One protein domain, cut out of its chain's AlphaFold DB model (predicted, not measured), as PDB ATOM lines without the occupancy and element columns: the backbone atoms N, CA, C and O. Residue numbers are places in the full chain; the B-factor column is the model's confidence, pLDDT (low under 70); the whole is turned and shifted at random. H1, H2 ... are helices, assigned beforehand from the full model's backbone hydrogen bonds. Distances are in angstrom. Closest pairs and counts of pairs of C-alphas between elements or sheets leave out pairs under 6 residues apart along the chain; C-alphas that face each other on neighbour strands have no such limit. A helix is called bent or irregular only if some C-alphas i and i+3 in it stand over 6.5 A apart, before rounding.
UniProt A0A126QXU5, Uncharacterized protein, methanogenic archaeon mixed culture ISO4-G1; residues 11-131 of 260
ATOM      1  N   ASP A  11     -19.918  37.466 -18.360       96.56
ATOM      2  CA  ASP A  11     -20.745  37.896 -17.235       96.56
ATOM      3  C   ASP A  11     -21.634  39.078 -17.620       96.56
ATOM      4  O   ASP A  11     -22.824  39.060 -17.305       96.56
ATOM      5  N   ASP A  12     -21.114  40.030 -18.405       96.44
ATOM      6  CA  ASP A  12     -21.922  41.115 -18.981       96.44
ATOM      7  C   ASP A  12     -23.081  40.558 -19.819       96.44
ATOM      8  O   ASP A  12     -24.220  41.019 -19.716       96.44
ATOM      9  N   LEU A  13     -22.806  39.540 -20.644       97.38
ATOM     10  CA  LEU A  13     -23.822  38.876 -21.460       97.38
ATOM     11  C   LEU A  13     -24.916  38.249 -20.581       97.38
ATOM     12  O   LEU A  13     -26.108  38.425 -20.846       97.38
ATOM     13  N   CYS A  14     -24.522  37.538 -19.521       96.12
ATOM     14  CA  CYS A  14     -25.463  36.933 -18.581       96.12
ATOM     15  C   CYS A  14     -26.276  37.991 -17.825       96.12
ATOM     16  O   CYS A  14     -27.482  37.818 -17.644       96.12
ATOM     17  N   GLN A  15     -25.650  39.099 -17.431       96.00
ATOM     18  CA  GLN A  15     -26.319  40.206 -16.757       96.00
ATOM     19  C   GLN A  15     -27.410  40.817 -17.639       96.00
ATOM     20  O   GLN A  15     -28.561  40.929 -17.210       96.00
ATOM     21  N   ILE A  16     -27.084  41.126 -18.897       95.94
ATOM     22  CA  ILE A  16     -28.048  41.659 -19.870       95.94
ATOM     23  C   ILE A  16     -29.217  40.690 -20.042       95.94
ATOM     24  O   ILE A  16     -30.373  41.110 -20.038       95.94
ATOM     25  N   TYR A  17     -28.944  39.387 -20.139       96.81
ATOM     26  CA  TYR A  17     -29.997  38.380 -20.231       96.81
ATOM     27  C   TYR A  17     -30.938  38.390 -19.020       96.81
ATOM     28  O   TYR A  17     -32.160  38.423 -19.194       96.81
ATOM     29  N   ARG A  18     -30.398  38.417 -17.794       95.81
ATOM     30  CA  ARG A  18     -31.210  38.478 -16.566       95.81
ATOM     31  C   ARG A  18     -32.072  39.738 -16.528       95.81
ATOM     32  O   ARG A  18     -33.245  39.674 -16.160       95.81
ATOM     33  N   GLU A  19     -31.511  40.885 -16.894       94.62
ATOM     34  CA  GLU A  19     -32.248  42.149 -16.937       94.62
ATOM     35  C   GLU A  19     -33.362  42.117 -17.987       94.62
ATOM     36  O   GLU A  19     -34.490  42.546 -17.725       94.62
ATOM     37  N   GLU A  20     -33.080  41.548 -19.156       94.62
ATOM     38  CA  GLU A  20     -34.044  41.411 -20.239       94.62
ATOM     39  C   GLU A  20     -35.195  40.459 -19.866       94.62
ATOM     40  O   GLU A  20     -36.336  40.696 -20.263       94.62
ATOM     41  N   MET A  21     -34.943  39.433 -19.049       94.31
ATOM     42  CA  MET A  21     -35.975  38.515 -18.547       94.31
ATOM     43  C   MET A  21     -36.926  39.157 -17.529       94.31
ATOM     44  O   MET A  21     -38.118  38.847 -17.521       94.31
ATOM     45  N   LYS A  22     -36.430  40.063 -16.676       93.06
ATOM     46  CA  LYS A  22     -37.220  40.669 -15.585       93.06
ATOM     47  C   LYS A  22     -38.310  41.620 -16.088       93.06
ATOM     48  O   LYS A  22     -39.373  41.730 -15.475       93.06
ATOM     49  N   GLY A  23     -38.038  42.349 -17.168       87.19
ATOM     50  CA  GLY A  23     -38.891  43.437 -17.646       87.19
ATOM     51  C   GLY A  23     -39.741  43.079 -18.864       87.19
ATOM     52  O   GLY A  23     -39.309  42.357 -19.754       87.19
ATOM     53  N   LYS A  24     -40.931  43.683 -18.974       89.56
ATOM     54  CA  LYS A  24     -41.710  43.704 -20.234       89.56
ATOM     55  C   LYS A  24     -41.258  44.812 -21.193       89.56
ATOM     56  O   LYS A  24     -41.625  44.805 -22.362       89.56
ATOM     57  N   THR A  25     -40.474  45.762 -20.694       89.00
ATOM     58  CA  THR A  25     -39.906  46.878 -21.453       89.00
ATOM     59  C   THR A  25     -38.463  46.589 -21.839       89.00
ATOM     60  O   THR A  25     -37.801  45.764 -21.204       89.00
ATOM     61  N   LEU A  26     -38.008  47.236 -22.911       91.44
ATOM     62  CA  LEU A  26     -36.638  47.119 -23.394       91.44
ATOM     63  C   LEU A  26     -35.680  47.703 -22.349       91.44
ATOM     64  O   LEU A  26     -35.897  48.824 -21.884       91.44
ATOM     65  N   THR A  27     -34.660  46.940 -21.970       92.50
ATOM     66  CA  THR A  27     -33.626  47.411 -21.044       92.50
ATOM     67  C   THR A  27     -32.629  48.296 -21.793       92.50
ATOM     68  O   THR A  27     -32.300  48.022 -22.951       92.50
ATOM     69  N   THR A  28     -32.136  49.354 -21.145       90.19
ATOM     70  CA  THR A  28     -31.050  50.194 -21.672       90.19
ATOM     71  C   THR A  28     -29.742  49.413 -21.727       90.19
ATOM     72  O   THR A  28     -29.272  48.934 -20.699       90.19
ATOM     73  N   CYS A  29     -29.131  49.328 -22.906       90.81
ATOM     74  CA  CYS A  29     -27.870  48.622 -23.131       90.81
ATOM     75  C   CYS A  29     -26.887  49.477 -23.941       90.81
ATOM     76  O   CYS A  29     -27.219  50.561 -24.423       90.81
ATOM     77  N   ARG A  30     -25.661  48.971 -24.115       92.31
ATOM     78  CA  ARG A  30     -24.671  49.582 -25.011       92.31
ATOM     79  C   ARG A  30     -25.191  49.616 -26.464       92.31
ATOM     80  O   ARG A  30     -25.827  48.652 -26.893       92.31
ATOM     81  N   PRO A  31     -24.919  50.684 -27.234       93.75
ATOM     82  CA  PRO A  31     -25.454  50.844 -28.591       93.75
ATOM     83  C   PRO A  31     -24.871  49.845 -29.596       93.75
ATOM     84  O   PRO A  31     -25.480  49.584 -30.623       93.75
ATOM     85  N   ASP A  32     -23.703  49.278 -29.308       95.38
ATOM     86  CA  ASP A  32     -23.015  48.273 -30.115       95.38
ATOM     87  C   ASP A  32     -23.221  46.844 -29.577       95.38
ATOM     88  O   ASP A  32     -22.393  45.970 -29.831       95.38
ATOM     89  N   LEU A  33     -24.309  46.602 -28.830       96.00
ATOM     90  CA  LEU A  33     -24.622  45.329 -28.165       96.00
ATOM     91  C   LEU A  33     -24.389  44.118 -29.077       96.00
ATOM     92  O   LEU A  33     -23.592  43.248 -28.739       96.00
ATOM     93  N   TYR A  34     -25.037  44.082 -30.242       97.31
ATOM     94  CA  TYR A  34     -24.973  42.926 -31.140       97.31
ATOM     95  C   TYR A  34     -23.576  42.697 -31.717       97.31
ATOM     96  O   TYR A  34     -23.143  41.552 -31.851       97.31
ATOM     97  N   ARG A  35     -22.836  43.775 -31.996       97.12
ATOM     98  CA  ARG A  35     -21.440  43.677 -32.429       97.12
ATOM     99  C   ARG A  35     -20.562  43.104 -31.318       97.12
ATOM    100  O   ARG A  35     -19.800  42.177 -31.565       97.12
ATOM    101  N   ALA A  36     -20.717  43.607 -30.097       96.94
ATOM    102  CA  ALA A  36     -19.957  43.144 -28.943       96.94
ATOM    103  C   ALA A  36     -20.269  41.678 -28.582       96.94
ATOM    104  O   ALA A  36     -19.356  40.927 -28.248       96.94
ATOM    105  N   MET A  37     -21.529  41.245 -28.721       98.00
ATOM    106  CA  MET A  37     -21.925  39.839 -28.581       98.00
ATOM    107  C   MET A  37     -21.238  38.953 -29.626       98.00
ATOM    108  O   MET A  37     -20.707  37.900 -29.284       98.00
ATOM    109  N   ALA A  38     -21.208  39.380 -30.893       98.19
ATOM    110  CA  ALA A  38     -20.534  38.636 -31.956       98.19
ATOM    111  C   ALA A  38     -19.022  38.512 -31.697       98.19
ATOM    112  O   ALA A  38     -18.457  37.425 -31.833       98.19
ATOM    113  N   ASP A  39     -18.378  39.601 -31.275       97.88
ATOM    114  CA  ASP A  39     -16.956  39.610 -30.927       97.88
ATOM    115  C   ASP A  39     -16.657  38.674 -29.736       97.88
ATOM    116  O   ASP A  39     -15.683  37.919 -29.782       97.88
ATOM    117  N   LEU A  40     -17.524  38.640 -28.713       97.94
ATOM    118  CA  LEU A  40     -17.434  37.697 -27.589       97.94
ATOM    119  C   LEU A  40     -17.618  36.235 -28.030       97.94
ATOM    120  O   LEU A  40     -16.859  35.359 -27.621       97.94
ATOM    121  N   LEU A  41     -18.608  35.934 -28.874       98.31
ATOM    122  CA  LEU A  41     -18.813  34.568 -29.372       98.31
ATOM    123  C   LEU A  41     -17.605  34.082 -30.182       98.31
ATOM    124  O   LEU A  41     -17.186  32.929 -30.046       98.31
ATOM    125  N   ASN A  42     -17.006  34.969 -30.978       98.31
ATOM    126  CA  ASN A  42     -15.783  34.681 -31.720       98.31
ATOM    127  C   ASN A  42     -14.590  34.435 -30.791       98.31
ATOM    128  O   ASN A  42     -13.830  33.496 -31.031       98.31
ATOM    129  N   SER A  43     -14.428  35.231 -29.730       97.56
ATOM    130  CA  SER A  43     -13.331  35.046 -28.777       97.56
ATOM    131  C   SER A  43     -13.469  33.735 -27.995       97.56
ATOM    132  O   SER A  43     -12.496  32.991 -27.889       97.56
ATOM    133  N   LEU A  44     -14.681  33.380 -27.548       97.81
ATOM    134  CA  LEU A  44     -14.959  32.101 -26.883       97.81
ATOM    135  C   LEU A  44     -14.746  30.903 -27.814       97.81
ATOM    136  O   LEU A  44     -14.241  29.867 -27.384       97.81
ATOM    137  N   ARG A  45     -15.097  31.036 -29.100       97.81
ATOM    138  CA  ARG A  45     -14.808  30.013 -30.111       97.81
ATOM    139  C   ARG A  45     -13.304  29.822 -30.294       97.81
ATOM    140  O   ARG A  45     -12.845  28.688 -30.283       97.81
ATOM    141  N   GLN A  46     -12.545  30.907 -30.437       97.69
ATOM    142  CA  GLN A  46     -11.086  30.838 -30.566       97.69
ATOM    143  C   GLN A  46     -10.433  30.242 -29.318       97.69
ATOM    144  O   GLN A  46      -9.485  29.474 -29.440       97.69
ATOM    145  N   GLU A  47     -10.938  30.561 -28.125       95.62
ATOM    146  CA  GLU A  47     -10.438  29.975 -26.884       95.62
ATOM    147  C   GLU A  47     -10.673  28.466 -26.831       95.62
ATOM    148  O   GLU A  47      -9.745  27.710 -26.557       95.62
ATOM    149  N   TYR A  48     -11.876  28.011 -27.179       97.12
ATOM    150  CA  TYR A  48     -12.164  26.584 -27.281       97.12
ATOM    151  C   TYR A  48     -11.276  25.884 -28.323       97.12
ATOM    152  O   TYR A  48     -10.687  24.846 -28.025       97.12
ATOM    153  N   ASP A  49     -11.110  26.481 -29.510       97.25
ATOM    154  CA  ASP A  49     -10.242  25.951 -30.571       97.25
ATOM    155  C   ASP A  49      -8.776  25.836 -30.100       97.25
ATOM    156  O   ASP A  49      -8.076  24.889 -30.459       97.25
ATOM    157  N   ARG A  50      -8.298  26.772 -29.265       96.44
ATOM    158  CA  ARG A  50      -6.964  26.685 -28.649       96.44
ATOM    159  C   ARG A  50      -6.869  25.536 -27.655       96.44
ATOM    160  O   ARG A  50      -5.895  24.792 -27.691       96.44
ATOM    161  N   GLN A  51      -7.857  25.386 -26.779       94.56
ATOM    162  CA  GLN A  51      -7.817  24.374 -25.725       94.56
ATOM    163  C   GLN A  51      -7.950  22.954 -26.275       94.56
ATOM    164  O   GLN A  51      -7.181  22.083 -25.881       94.56
ATOM    165  N   ILE A  52      -8.841  22.736 -27.249       96.19
ATOM    166  CA  ILE A  52      -8.992  21.427 -27.898       96.19
ATOM    167  C   ILE A  52      -7.738  21.033 -28.696       96.19
ATOM    168  O   ILE A  52      -7.439  19.851 -28.832       96.19
ATOM    169  N   ALA A  53      -6.981  22.011 -29.211       96.62
ATOM    170  CA  ALA A  53      -5.716  21.758 -29.897       96.62
ATOM    171  C   ALA A  53      -4.577  21.376 -28.936       96.62
ATOM    172  O   ALA A  53      -3.614  20.740 -29.365       96.62
ATOM    173  N   ILE A  54      -4.668  21.777 -27.664       95.25
ATOM    174  CA  ILE A  54      -3.688  21.437 -26.627       95.25
ATOM    175  C   ILE A  54      -3.999  20.055 -26.052       95.25
ATOM    176  O   ILE A  54      -3.137  19.180 -26.085       95.25
ATOM    177  N   ASP A  55      -5.211  19.866 -25.529       93.12
ATOM    178  CA  ASP A  55      -5.646  18.610 -24.919       93.12
ATOM    179  C   ASP A  55      -7.173  18.450 -25.043       93.12
ATOM    180  O   ASP A  55      -7.925  19.128 -24.330       93.12
ATOM    181  N   PRO A  56      -7.649  17.573 -25.948       93.81
ATOM    182  CA  PRO A  56      -9.072  17.354 -26.158       93.81
ATOM    183  C   PRO A  56      -9.834  16.872 -24.921       93.81
ATOM    184  O   PRO A  56     -10.976  17.290 -24.741       93.81
ATOM    185  N   ASP A  57      -9.207  16.060 -24.068       93.06
ATOM    186  CA  ASP A  57      -9.869  15.372 -22.949       93.06
ATOM    187  C   ASP A  57      -9.714  16.128 -21.613       93.06
ATOM    188  O   ASP A  57     -10.039  15.616 -20.540       93.06
ATOM    189  N   SER A  58      -9.202  17.360 -21.662       95.38
ATOM    190  CA  SER A  58      -8.991  18.193 -20.483       95.38
ATOM    191  C   SER A  58     -10.295  18.774 -19.930       95.38
ATOM    192  O   SER A  58     -11.153  19.257 -20.662       95.38
ATOM    193  N   VAL A  59     -10.382  18.899 -18.603       94.31
ATOM    194  CA  VAL A  59     -11.451  19.670 -17.934       94.31
ATOM    195  C   VAL A  59     -11.509  21.116 -18.451       94.31
ATOM    196  O   VAL A  59     -12.575  21.730 -18.485       94.31
ATOM    197  N   MET A  60     -10.371  21.667 -18.896       92.19
ATOM    198  CA  MET A  60     -10.329  23.001 -19.492       92.19
ATOM    199  C   MET A  60     -11.110  23.047 -20.809       92.19
ATOM    200  O   MET A  60     -12.023  23.866 -20.927       92.19
ATOM    201  N   SER A  61     -10.817  22.141 -21.755       93.31
ATOM    202  CA  SER A  61     -11.471  22.106 -23.073       93.31
ATOM    203  C   SER A  61     -12.981  21.884 -22.944       93.31
ATOM    204  O   SER A  61     -13.766  22.554 -23.624       93.31
ATOM    205  N   GLU A  62     -13.398  21.016 -22.018       95.00
ATOM    206  CA  GLU A  62     -14.801  20.804 -21.666       95.00
ATOM    207  C   GLU A  62     -15.446  22.096 -21.137       95.00
ATOM    208  O   GLU A  62     -16.478  22.538 -21.658       95.00
ATOM    209  N   GLY A  63     -14.807  22.760 -20.169       95.19
ATOM    210  CA  GLY A  63     -15.279  24.023 -19.599       95.19
ATOM    211  C   GLY A  63     -15.401  25.148 -20.634       95.19
ATOM    212  O   GLY A  63     -16.398  25.879 -20.647       95.19
ATOM    213  N   ALA A  64     -14.437  25.279 -21.550       95.31
ATOM    214  CA  ALA A  64     -14.516  26.247 -22.643       95.31
ATOM    215  C   ALA A  64     -15.642  25.925 -23.633       95.31
ATOM    216  O   ALA A  64     -16.341  26.845 -24.072       95.31
ATOM    217  N   ASN A  65     -15.875  24.647 -23.951       95.50
ATOM    218  CA  ASN A  65     -16.995  24.243 -24.803       95.50
ATOM    219  C   ASN A  65     -18.339  24.603 -24.165       95.50
ATOM    220  O   ASN A  65     -19.207  25.173 -24.831       95.50
ATOM    221  N   LEU A  66     -18.501  24.301 -22.871       96.50
ATOM    222  CA  LEU A  66     -19.718  24.597 -22.123       96.50
ATOM    223  C   LEU A  66     -19.983  26.105 -22.087       96.50
ATOM    224  O   LEU A  66     -21.079  26.547 -22.441       96.50
ATOM    225  N   ARG A  67     -18.963  26.908 -21.751       96.38
ATOM    226  CA  ARG A  67     -19.065  28.375 -21.743       96.38
ATOM    227  C   ARG A  67     -19.448  28.922 -23.121       96.38
ATOM    228  O   ARG A  67     -20.347  29.755 -23.213       96.38
ATOM    229  N   ARG A  68     -18.823  28.429 -24.198       97.69
ATOM    230  CA  ARG A  68     -19.123  28.842 -25.581       97.69
ATOM    231  C   ARG A  68     -20.561  28.502 -25.981       97.69
ATOM    232  O   ARG A  68     -21.261  29.373 -26.493       97.69
ATOM    233  N   LYS A  69     -21.009  27.264 -25.744       98.06
ATOM    234  CA  LYS A  69     -22.385  26.826 -26.045       98.06
ATOM    235  C   LYS A  69     -23.407  27.654 -25.274       98.06
ATOM    236  O   LYS A  69     -24.360  28.158 -25.858       98.06
ATOM    237  N   LYS A  70     -23.170  27.867 -23.978       97.69
ATOM    238  CA  LYS A  70     -24.047  28.687 -23.145       97.69
ATOM    239  C   LYS A  70     -24.119  30.132 -23.637       97.69
ATOM    240  O   LYS A  70     -25.216  30.674 -23.735       97.69
ATOM    241  N   ALA A  71     -22.987  30.747 -23.981       98.25
ATOM    242  CA  ALA A  71     -22.970  32.102 -24.532       98.25
ATOM    243  C   ALA A  71     -23.788  32.200 -25.829       98.25
ATOM    244  O   ALA A  71     -24.513  33.176 -26.028       98.25
ATOM    245  N   GLU A  72     -23.717  31.181 -26.689       98.38
ATOM    246  CA  GLU A  72     -24.503  31.106 -27.921       98.38
ATOM    247  C   GLU A  72     -26.009  31.065 -27.627       98.38
ATOM    248  O   GLU A  72     -26.773  31.853 -28.195       98.38
ATOM    249  N   THR A  73     -26.440  30.210 -26.697       98.38
ATOM    250  CA  THR A  73     -27.853  30.109 -26.307       98.38
ATOM    251  C   THR A  73     -28.357  31.397 -25.663       98.38
ATOM    252  O   THR A  73     -29.390  31.928 -26.072       98.38
ATOM    253  N   VAL A  74     -27.608  31.957 -24.709       98.12
ATOM    254  CA  VAL A  74     -27.956  33.225 -24.050       98.12
ATOM    255  C   VAL A  74     -28.067  34.356 -25.078       98.12
ATOM    256  O   VAL A  74     -29.023  35.128 -25.041       98.12
ATOM    257  N   SER A  75     -27.153  34.414 -26.050       98.38
ATOM    258  CA  SER A  75     -27.191  35.414 -27.122       98.38
ATOM    259  C   SER A  75     -28.458  35.309 -27.974       98.38
ATOM    260  O   SER A  75     -29.119  36.322 -28.214       98.38
ATOM    261  N   LYS A  76     -28.842  34.092 -28.391       98.31
ATOM    262  CA  LYS A  76     -30.089  33.846 -29.142       98.31
ATOM    263  C   LYS A  76     -31.317  34.274 -28.335       98.31
ATOM    264  O   LYS A  76     -32.212  34.933 -28.872       98.31
ATOM    265  N   SER A  77     -31.339  33.965 -27.041       97.88
ATOM    266  CA  SER A  77     -32.426  34.360 -26.145       97.88
ATOM    267  C   SER A  77     -32.534  35.879 -25.996       97.88
ATOM    268  O   SER A  77     -33.637  36.411 -26.117       97.88
ATOM    269  N   ILE A  78     -31.417  36.596 -25.812       97.75
ATOM    270  CA  ILE A  78     -31.400  38.069 -25.762       97.75
ATOM    271  C   ILE A  78     -31.990  38.653 -27.051       97.75
ATOM    272  O   ILE A  78     -32.900  39.479 -26.974       97.75
ATOM    273  N   ILE A  79     -31.535  38.191 -28.223       97.94
ATOM    274  CA  ILE A  79     -32.041  38.659 -29.524       97.94
ATOM    275  C   ILE A  79     -33.558  38.451 -29.617       97.94
ATOM    276  O   ILE A  79     -34.291  39.382 -29.950       97.94
ATOM    277  N   SER A  80     -34.054  37.258 -29.278       97.62
ATOM    278  CA  SER A  80     -35.487  36.932 -29.325       97.62
ATOM    279  C   SER A  80     -36.321  37.810 -28.382       97.62
ATOM    280  O   SER A  80     -37.355  38.362 -28.773       97.62
ATOM    281  N   LEU A  81     -35.859  37.991 -27.142       97.38
ATOM    282  CA  LEU A  81     -36.540  38.818 -26.147       97.38
ATOM    283  C   LEU A  81     -36.616  40.275 -26.590       97.38
ATOM    284  O   LEU A  81     -37.706  40.852 -26.618       97.38
ATOM    285  N   ARG A  82     -35.479  40.843 -26.991       97.50
ATOM    286  CA  ARG A  82     -35.383  42.239 -27.421       97.50
ATOM    287  C   ARG A  82     -36.159  42.494 -28.704       97.50
ATOM    288  O   ARG A  82     -36.866  43.498 -28.786       97.50
ATOM    289  N   THR A  83     -36.145  41.552 -29.649       97.69
ATOM    290  CA  THR A  83     -36.985  41.587 -30.860       97.69
ATOM    291  C   THR A  83     -38.461  41.685 -30.489       97.69
ATOM    292  O   THR A  83     -39.158  42.590 -30.945       97.69
ATOM    293  N   ARG A  84     -38.947  40.815 -29.594       97.19
ATOM    294  CA  ARG A  84     -40.355  40.823 -29.164       97.19
ATOM    295  C   ARG A  84     -40.756  42.156 -28.533       97.19
ATOM    296  O   ARG A  84     -41.821  42.688 -28.850       97.19
ATOM    297  N   LYS A  85     -39.915  42.710 -27.657       96.38
ATOM    298  CA  LYS A  85     -40.181  43.998 -26.999       96.38
ATOM    299  C   LYS A  85     -40.126  45.170 -27.977       96.38
ATOM    300  O   LYS A  85     -40.969  46.061 -27.896       96.38
ATOM    301  N   THR A  86     -39.192  45.137 -28.924       97.00
ATOM    302  CA  THR A  86     -39.067  46.127 -30.003       97.00
ATOM    303  C   THR A  86     -40.313  46.135 -30.881       97.00
ATOM    304  O   THR A  86     -40.922  47.188 -31.071       97.00
ATOM    305  N   CYS A  87     -40.768  44.963 -31.333       96.81
ATOM    306  CA  CYS A  87     -41.995  44.833 -32.115       96.81
ATOM    307  C   CYS A  87     -43.228  45.307 -31.334       96.81
ATOM    308  O   CYS A  87     -44.070  46.007 -31.890       96.81
ATOM    309  N   ASN A  88     -43.331  44.980 -30.042       95.69
ATOM    310  CA  ASN A  88     -44.439  45.449 -29.208       95.69
ATOM    311  C   ASN A  88     -44.474  46.989 -29.126       95.69
ATOM    312  O   ASN A  88     -45.513  47.590 -29.394       95.69
ATOM    313  N   LYS A  89     -43.329  47.631 -28.858       95.31
ATOM    314  CA  LYS A  89     -43.209  49.099 -28.861       95.31
ATOM    315  C   LYS A  89     -43.555  49.715 -30.217       95.31
ATOM    316  O   LYS A  89     -44.204  50.755 -30.266       95.31
ATOM    317  N   ALA A  90     -43.153  49.076 -31.313       96.88
ATOM    318  CA  ALA A  90     -43.467  49.538 -32.663       96.88
ATOM    319  C   ALA A  90     -44.976  49.498 -32.961       96.88
ATOM    320  O   ALA A  90     -45.521  50.461 -33.500       96.88
ATOM    321  N   VAL A  91     -45.670  48.431 -32.554       96.31
ATOM    322  CA  VAL A  91     -47.133  48.337 -32.686       96.31
ATOM    323  C   VAL A  91     -47.820  49.439 -31.874       96.31
ATOM    324  O   VAL A  91     -48.648  50.165 -32.421       96.31
ATOM    325  N   LEU A  92     -47.417  49.647 -30.615       94.94
ATOM    326  CA  LEU A  92     -47.958  50.727 -29.777       94.94
ATOM    327  C   LEU A  92     -47.718  52.114 -30.395       94.94
ATOM    328  O   LEU A  92     -48.588  52.986 -30.360       94.94
ATOM    329  N   ALA A  93     -46.553  52.334 -31.001       95.94
ATOM    330  CA  ALA A  93     -46.255  53.586 -31.686       95.94
ATOM    331  C   ALA A  93     -47.082  53.777 -32.968       95.94
ATOM    332  O   ALA A  93     -47.464  54.902 -33.299       95.94
ATOM    333  N   ALA A  94     -47.413  52.697 -33.682       96.00
ATOM    334  CA  ALA A  94     -48.346  52.751 -34.805       96.00
ATOM    335  C   ALA A  94     -49.769  53.142 -34.365       96.00
ATOM    336  O   ALA A  94     -50.460  53.831 -35.114       96.00
ATOM    337  N   GLU A  95     -50.168  52.774 -33.144       95.12
ATOM    338  CA  GLU A  95     -51.421  53.195 -32.497       95.12
ATOM    339  C   GLU A  95     -51.377  54.637 -31.950       95.12
ATOM    340  O   GLU A  95     -52.400  55.172 -31.523       95.12
ATOM    341  N   GLY A  96     -50.216  55.302 -32.006       93.00
ATOM    342  CA  GLY A  96     -50.043  56.707 -31.627       93.00
ATOM    343  C   GLY A  96     -49.282  56.945 -30.321       93.00
ATOM    344  O   GLY A  96     -49.219  58.089 -29.870       93.00
ATOM    345  N   ALA A  97     -48.692  55.913 -29.708       93.75
ATOM    346  CA  ALA A  97     -47.812  56.099 -28.557       93.75
ATOM    347  C   ALA A  97     -46.507  56.822 -28.944       93.75
ATOM    348  O   ALA A  97     -45.936  56.599 -30.013       93.75
ATOM    349  N   THR A  98     -46.005  57.673 -28.049       89.81
ATOM    350  CA  THR A  98     -44.686  58.304 -28.185       89.81
ATOM    351  C   THR A  98     -43.625  57.419 -27.550       89.81
ATOM    352  O   THR A  98     -43.764  57.047 -26.385       89.81
ATOM    353  N   GLU A  99     -42.554  57.130 -28.280       86.75
ATOM    354  CA  GLU A  99     -41.470  56.267 -27.816       86.75
ATOM    355  C   GLU A  99     -40.132  57.010 -27.883       86.75
ATOM    356  O   GLU A  99     -39.889  57.779 -28.819       86.75
ATOM    357  N   ASP A 100     -39.265  56.787 -26.896       88.00
ATOM    358  CA  ASP A 100     -37.898  57.295 -26.945       88.00
ATOM    359  C   ASP A 100     -37.038  56.351 -27.789       88.00
ATOM    360  O   ASP A 100     -36.864  55.182 -27.457       88.00
ATOM    361  N   LEU A 101     -36.489  56.858 -28.892       88.00
ATOM    362  CA  LEU A 101     -35.662  56.070 -29.805       88.00
ATOM    363  C   LEU A 101     -34.207  55.925 -29.337       88.00
ATOM    364  O   LEU A 101     -33.433  55.242 -30.004       88.00
ATOM    365  N   SER A 102     -33.814  56.584 -28.243       88.62
ATOM    366  CA  SER A 102     -32.436  56.565 -27.739       88.62
ATOM    367  C   SER A 102     -32.024  55.221 -27.126       88.62
ATOM    368  O   SER A 102     -30.839  54.902 -27.096       88.62
ATOM    369  N   ILE A 103     -32.999  54.426 -26.675       91.12
ATOM    370  CA  ILE A 103     -32.780  53.146 -25.982       91.12
ATOM    371  C   ILE A 103     -32.500  51.968 -26.925       91.12
ATOM    372  O   ILE A 103     -32.121  50.895 -26.458       91.12
ATOM    373  N   PHE A 104     -32.728  52.146 -28.228       94.69
ATOM    374  CA  PHE A 104     -32.569  51.100 -29.235       94.69
ATOM    375  C   PHE A 104     -31.145  51.089 -29.784       94.69
ATOM    376  O   PHE A 104     -30.540  52.145 -30.001       94.69
ATOM    377  N   THR A 105     -30.635  49.900 -30.099       96.25
ATOM    378  CA  THR A 105     -29.446  49.796 -30.953       96.25
ATOM    379  C   THR A 105     -29.773  50.254 -32.385       96.25
ATOM    380  O   THR A 105     -30.949  50.358 -32.753       96.25
ATOM    381  N   PRO A 106     -28.769  50.531 -33.238       95.88
ATOM    382  CA  PRO A 106     -29.005  50.857 -34.643       95.88
ATOM    383  C   PRO A 106     -29.843  49.802 -35.385       95.88
ATOM    384  O   PRO A 106     -30.771  50.162 -36.107       95.88
ATOM    385  N   GLU A 107     -29.556  48.518 -35.161       96.88
ATOM    386  CA  GLU A 107     -30.256  47.381 -35.771       96.88
ATOM    387  C   GLU A 107     -31.713  47.297 -35.293       96.88
ATOM    388  O   GLU A 107     -32.638  47.113 -36.083       96.88
ATOM    389  N   GLU A 108     -31.945  47.494 -33.992       97.44
ATOM    390  CA  GLU A 108     -33.296  47.510 -33.425       97.44
ATOM    391  C   GLU A 108     -34.104  48.713 -33.895       97.44
ATOM    392  O   GLU A 108     -35.314  48.612 -34.081       97.44
ATOM    393  N   ARG A 109     -33.449  49.859 -34.095       96.56
ATOM    394  CA  ARG A 109     -34.101  51.061 -34.604       96.56
ATOM    395  C   ARG A 109     -34.597  50.854 -36.027       96.56
ATOM    396  O   ARG A 109     -35.698  51.293 -36.352       96.56
ATOM    397  N   GLU A 110     -33.806  50.189 -36.860       97.19
ATOM    398  CA  GLU A 110     -34.222  49.807 -38.206       97.19
ATOM    399  C   GLU A 110     -35.440  48.874 -38.162       97.19
ATOM    400  O   GLU A 110     -36.466  49.185 -38.774       97.19
ATOM    401  N   LEU A 111     -35.373  47.802 -37.364       97.56
ATOM    402  CA  LEU A 111     -36.499  46.887 -37.152       97.56
ATOM    403  C   LEU A 111     -37.754  47.632 -36.671       97.56
ATOM    404  O   LEU A 111     -38.841  47.448 -37.216       97.56
ATOM    405  N   TYR A 112     -37.608  48.495 -35.665       97.56
ATOM    406  CA  TYR A 112     -38.696  49.288 -35.100       97.56
ATOM    407  C   TYR A 112     -39.402  50.116 -36.177       97.56
ATOM    408  O   TYR A 112     -40.628  50.074 -36.276       97.56
ATOM    409  N   LEU A 113     -38.649  50.842 -37.010       96.88
ATOM    410  CA  LEU A 113     -39.220  51.694 -38.057       96.88
ATOM    411  C   LEU A 113     -39.998  50.877 -39.096       96.88
ATOM    412  O   LEU A 113     -41.115  51.260 -39.454       96.88
ATOM    413  N   GLN A 114     -39.452  49.737 -39.525       98.00
ATOM    414  CA  GLN A 114     -40.124  48.837 -40.464       98.00
ATOM    415  C   GLN A 114     -41.431  48.288 -39.877       98.00
ATOM    416  O   GLN A 114     -42.470  48.299 -40.542       98.00
ATOM    417  N   VAL A 115     -41.416  47.859 -38.611       98.00
ATOM    418  CA  VAL A 115     -42.619  47.345 -37.944       98.00
ATOM    419  C   VAL A 115     -43.658  48.450 -37.761       98.00
ATOM    420  O   VAL A 115     -44.823  48.210 -38.059       98.00
ATOM    421  N   VAL A 116     -43.273  49.673 -37.374       97.38
ATOM    422  CA  VAL A 116     -44.209  50.813 -37.282       97.38
ATOM    423  C   VAL A 116     -44.905  51.053 -38.622       97.38
ATOM    424  O   VAL A 116     -46.125  51.229 -38.669       97.38
ATOM    425  N   GLU A 117     -44.148  51.068 -39.719       96.56
ATOM    426  CA  GLU A 117     -44.702  51.277 -41.054       96.56
ATOM    427  C   GLU A 117     -45.689  50.164 -41.436       96.56
ATOM    428  O   GLU A 117     -46.817  50.441 -41.861       96.56
ATOM    429  N   MET A 118     -45.296  48.905 -41.236       97.19
ATOM    430  CA  MET A 118     -46.134  47.745 -41.534       97.19
ATOM    431  C   MET A 118     -47.392  47.700 -40.664       97.19
ATOM    432  O   MET A 118     -48.485  47.448 -41.175       97.19
ATOM    433  N   SER A 119     -47.278  48.023 -39.377       97.44
ATOM    434  CA  SER A 119     -48.413  48.116 -38.462       97.44
ATOM    435  C   SER A 119     -49.386  49.212 -38.891       97.44
ATOM    436  O   SER A 119     -50.582  48.944 -38.970       97.44
ATOM    437  N   LYS A 120     -48.913  50.407 -39.274       95.88
ATOM    438  CA  LYS A 120     -49.786  51.476 -39.802       95.88
ATOM    439  C   LYS A 120     -50.524  51.045 -41.067       95.88
ATOM    440  O   LYS A 120     -51.724  51.287 -41.186       95.88
ATOM    441  N   LYS A 121     -49.837  50.367 -41.995       94.06
ATOM    442  CA  LYS A 121     -50.470  49.790 -43.195       94.06
ATOM    443  C   LYS A 121     -51.548  48.773 -42.816       94.06
ATOM    444  O   LYS A 121     -52.632  48.802 -43.397       94.06
ATOM    445  N   HIS A 122     -51.277  47.913 -41.834       95.44
ATOM    446  CA  HIS A 122     -52.241  46.930 -41.345       95.44
ATOM    447  C   HIS A 122     -53.465  47.585 -40.687       95.44
ATOM    448  O   HIS A 122     -54.586  47.170 -40.965       95.44
ATOM    449  N   MET A 123     -53.297  48.661 -39.911       93.56
ATOM    450  CA  MET A 123     -54.427  49.374 -39.289       93.56
ATOM    451  C   MET A 123     -55.418  49.951 -40.309       93.56
ATOM    452  O   MET A 123     -56.600  50.117 -40.014       93.56
ATOM    453  N   LEU A 124     -54.969  50.206 -41.539       93.06
ATOM    454  CA  LEU A 124     -55.802  50.711 -42.630       93.06
ATOM    455  C   LEU A 124     -56.498  49.603 -43.436       93.06
ATOM    456  O   LEU A 124     -57.201  49.904 -44.403       93.06
ATOM    457  N   VAL A 125     -56.331  48.325 -43.071       94.19
ATOM    458  CA  VAL A 125     -56.845  47.190 -43.855       94.19
ATOM    459  C   VAL A 125     -58.364  47.243 -44.027       94.19
ATOM    460  O   VAL A 125     -58.871  47.071 -45.134       94.19
ATOM    461  N   VAL A 126     -59.103  47.567 -42.962       92.75
ATOM    462  CA  VAL A 126     -60.568  47.673 -43.014       92.75
ATOM    463  C   VAL A 126     -60.991  48.856 -43.879       92.75
ATOM    464  O   VAL A 126     -61.889  48.718 -44.708       92.75
ATOM    465  N   ASP A 127     -60.340  50.011 -43.735       91.75
ATOM    466  CA  ASP A 127     -60.637  51.192 -44.549       91.75
ATOM    467  C   ASP A 127     -60.370  50.940 -46.041       91.75
ATOM    468  O   ASP A 127     -61.182  51.336 -46.883       91.75
ATOM    469  N   ARG A 128     -59.309  50.190 -46.362       89.94
ATOM    470  CA  ARG A 128     -59.010  49.729 -47.723       89.94
ATOM    471  C   ARG A 128     -60.136  48.854 -48.280       89.94
ATOM    472  O   ARG A 128     -60.610  49.114 -49.384       89.94
ATOM    473  N   TYR A 129     -60.618  47.868 -47.517       91.75
ATOM    474  CA  TYR A 129     -61.755  47.029 -47.930       91.75
ATOM    475  C   TYR A 129     -63.074  47.805 -48.036       91.75
ATOM    476  O   TYR A 129     -63.932  47.455 -48.843       91.75
ATOM    477  N   ARG A 130     -63.231  48.896 -47.283       92.00
ATOM    478  CA  ARG A 130     -64.371  49.819 -47.404       92.00
ATOM    479  C   ARG A 130     -64.278  50.755 -48.616       92.00
ATOM    480  O   ARG A 130     -65.140  51.618 -48.768       92.00
ATOM    481  N   GLY A 131     -63.257  50.612 -49.464       83.81
ATOM    482  CA  GLY A 131     -63.074  51.420 -50.669       83.81
ATOM    483  C   GLY A 131     -62.534  52.826 -50.403       83.81
ATOM    484  O   GLY A 131     -62.528  53.655 -51.313       83.81
TER     485      GLY A 131
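What this domain is: This is residues 11 to 131 of the 260 residues of an uncharacterized protein of methanogenic archaeon mixed culture ISO4-G1 (UniProt A0A126QXU5). One long helix, H3, is the spine of this domain, and three other helices pack on different parts of it: H2 folds back along its first half as a helical hairpin, H1 crosses near its middle on another side, and H4 packs on its last part. H2 and H4 follow one another along the spine, their first residues toward each other, while residues 124 to 131, with the small helix H5, stick out beyond H4 as a tail. The printed part has 121 residues with five named helices, in the order H1, H2, H3, H4, H5, and no named strand; the class is all helix, with 93 residues in the helices. The whole is loose, with a radius of gyration of the C-alphas of 19.6 A. Its C-alphas span 71 by 27 by 22 A, a rod in outline, and the tail adds to its length.

Where its parts are: The printed part begins with H1, residues 11 to 22, 16.8 A from first to last C-alpha; C-alpha 11 stands at (-20.745, 37.896, -17.235). A short link of 10 residues leads to H2, residues 33 to 54, which is 31.8 A long. A tight link of 4 residues follows, and then comes H3, residues 59 to 94, the longest helix with 36 residues. H3 runs 52.3 A from C-alpha 59 at (-11.451, 19.670, -17.934) to C-alpha 94 at (-48.346, 52.751, -34.805). After a long link of 11 residues comes H4, residues 106 to 123, 25.9 A long. A tight link of 1 residue joins it to H5, residues 125 to 129, which ends with C-alpha 129 at (-61.755, 47.029, -47.930). No helix is bent or irregular.

How they stand to each other: H3 is the hub and touches three helices, H1, H2 and H4, each with a part of its length alone. H1 touches residues 71 to 82 of H3; the closest C-alphas are those of Tyr 17 and Ile 78, 5.7 A apart. These two helices run the same way at a steep tilt of 39 degrees. H2 touches residues 60 to 75 of H3, with the C-alphas of Gln 51 and Ser 61 the closest at 5.1 A. H2 and H3 form a hairpin, running opposite ways at a shallow tilt of 14 degrees. H4 touches residues 83 to 94 of H3, and the closest C-alphas, those of Ala 90 and Val 116, are 4.8 A apart. H3 and H4 run the same way at a steep tilt of 39 degrees. The helix packing is mostly crossed, but only just, with 1 of 3 touching pairs at a shallow tilt. H1 and H2 are close but not clearly touching, the C-alphas of Leu 13 and Met 37 being the closest at 7.4 A. H2 and H4 are near each other, with 5 pairs of C-alphas within 10 A, while H1 and H4 are apart. H4 and H5 meet only through their link, and H5 is apart from H1, H2 and H3. In H1, H2, H3, H4 and H5 every pair of backbone O i and N i+4 is within hydrogen-bond range.

The domain as a whole: The two C-alphas farthest apart are those of Asp 55 and Gly 131, at 71.0 A. Residues 124 to 131, of which 125 to 129 belong to H5, stand free; the body without them has 113 residues and spans 59 by 23 by 22 A. The printed part has no cut, and its one long link is that from H3 to H4. The mean pLDDT of the printed part is 95.2, and no printed residue is under 70; among the helices, H5 has a mean of 92.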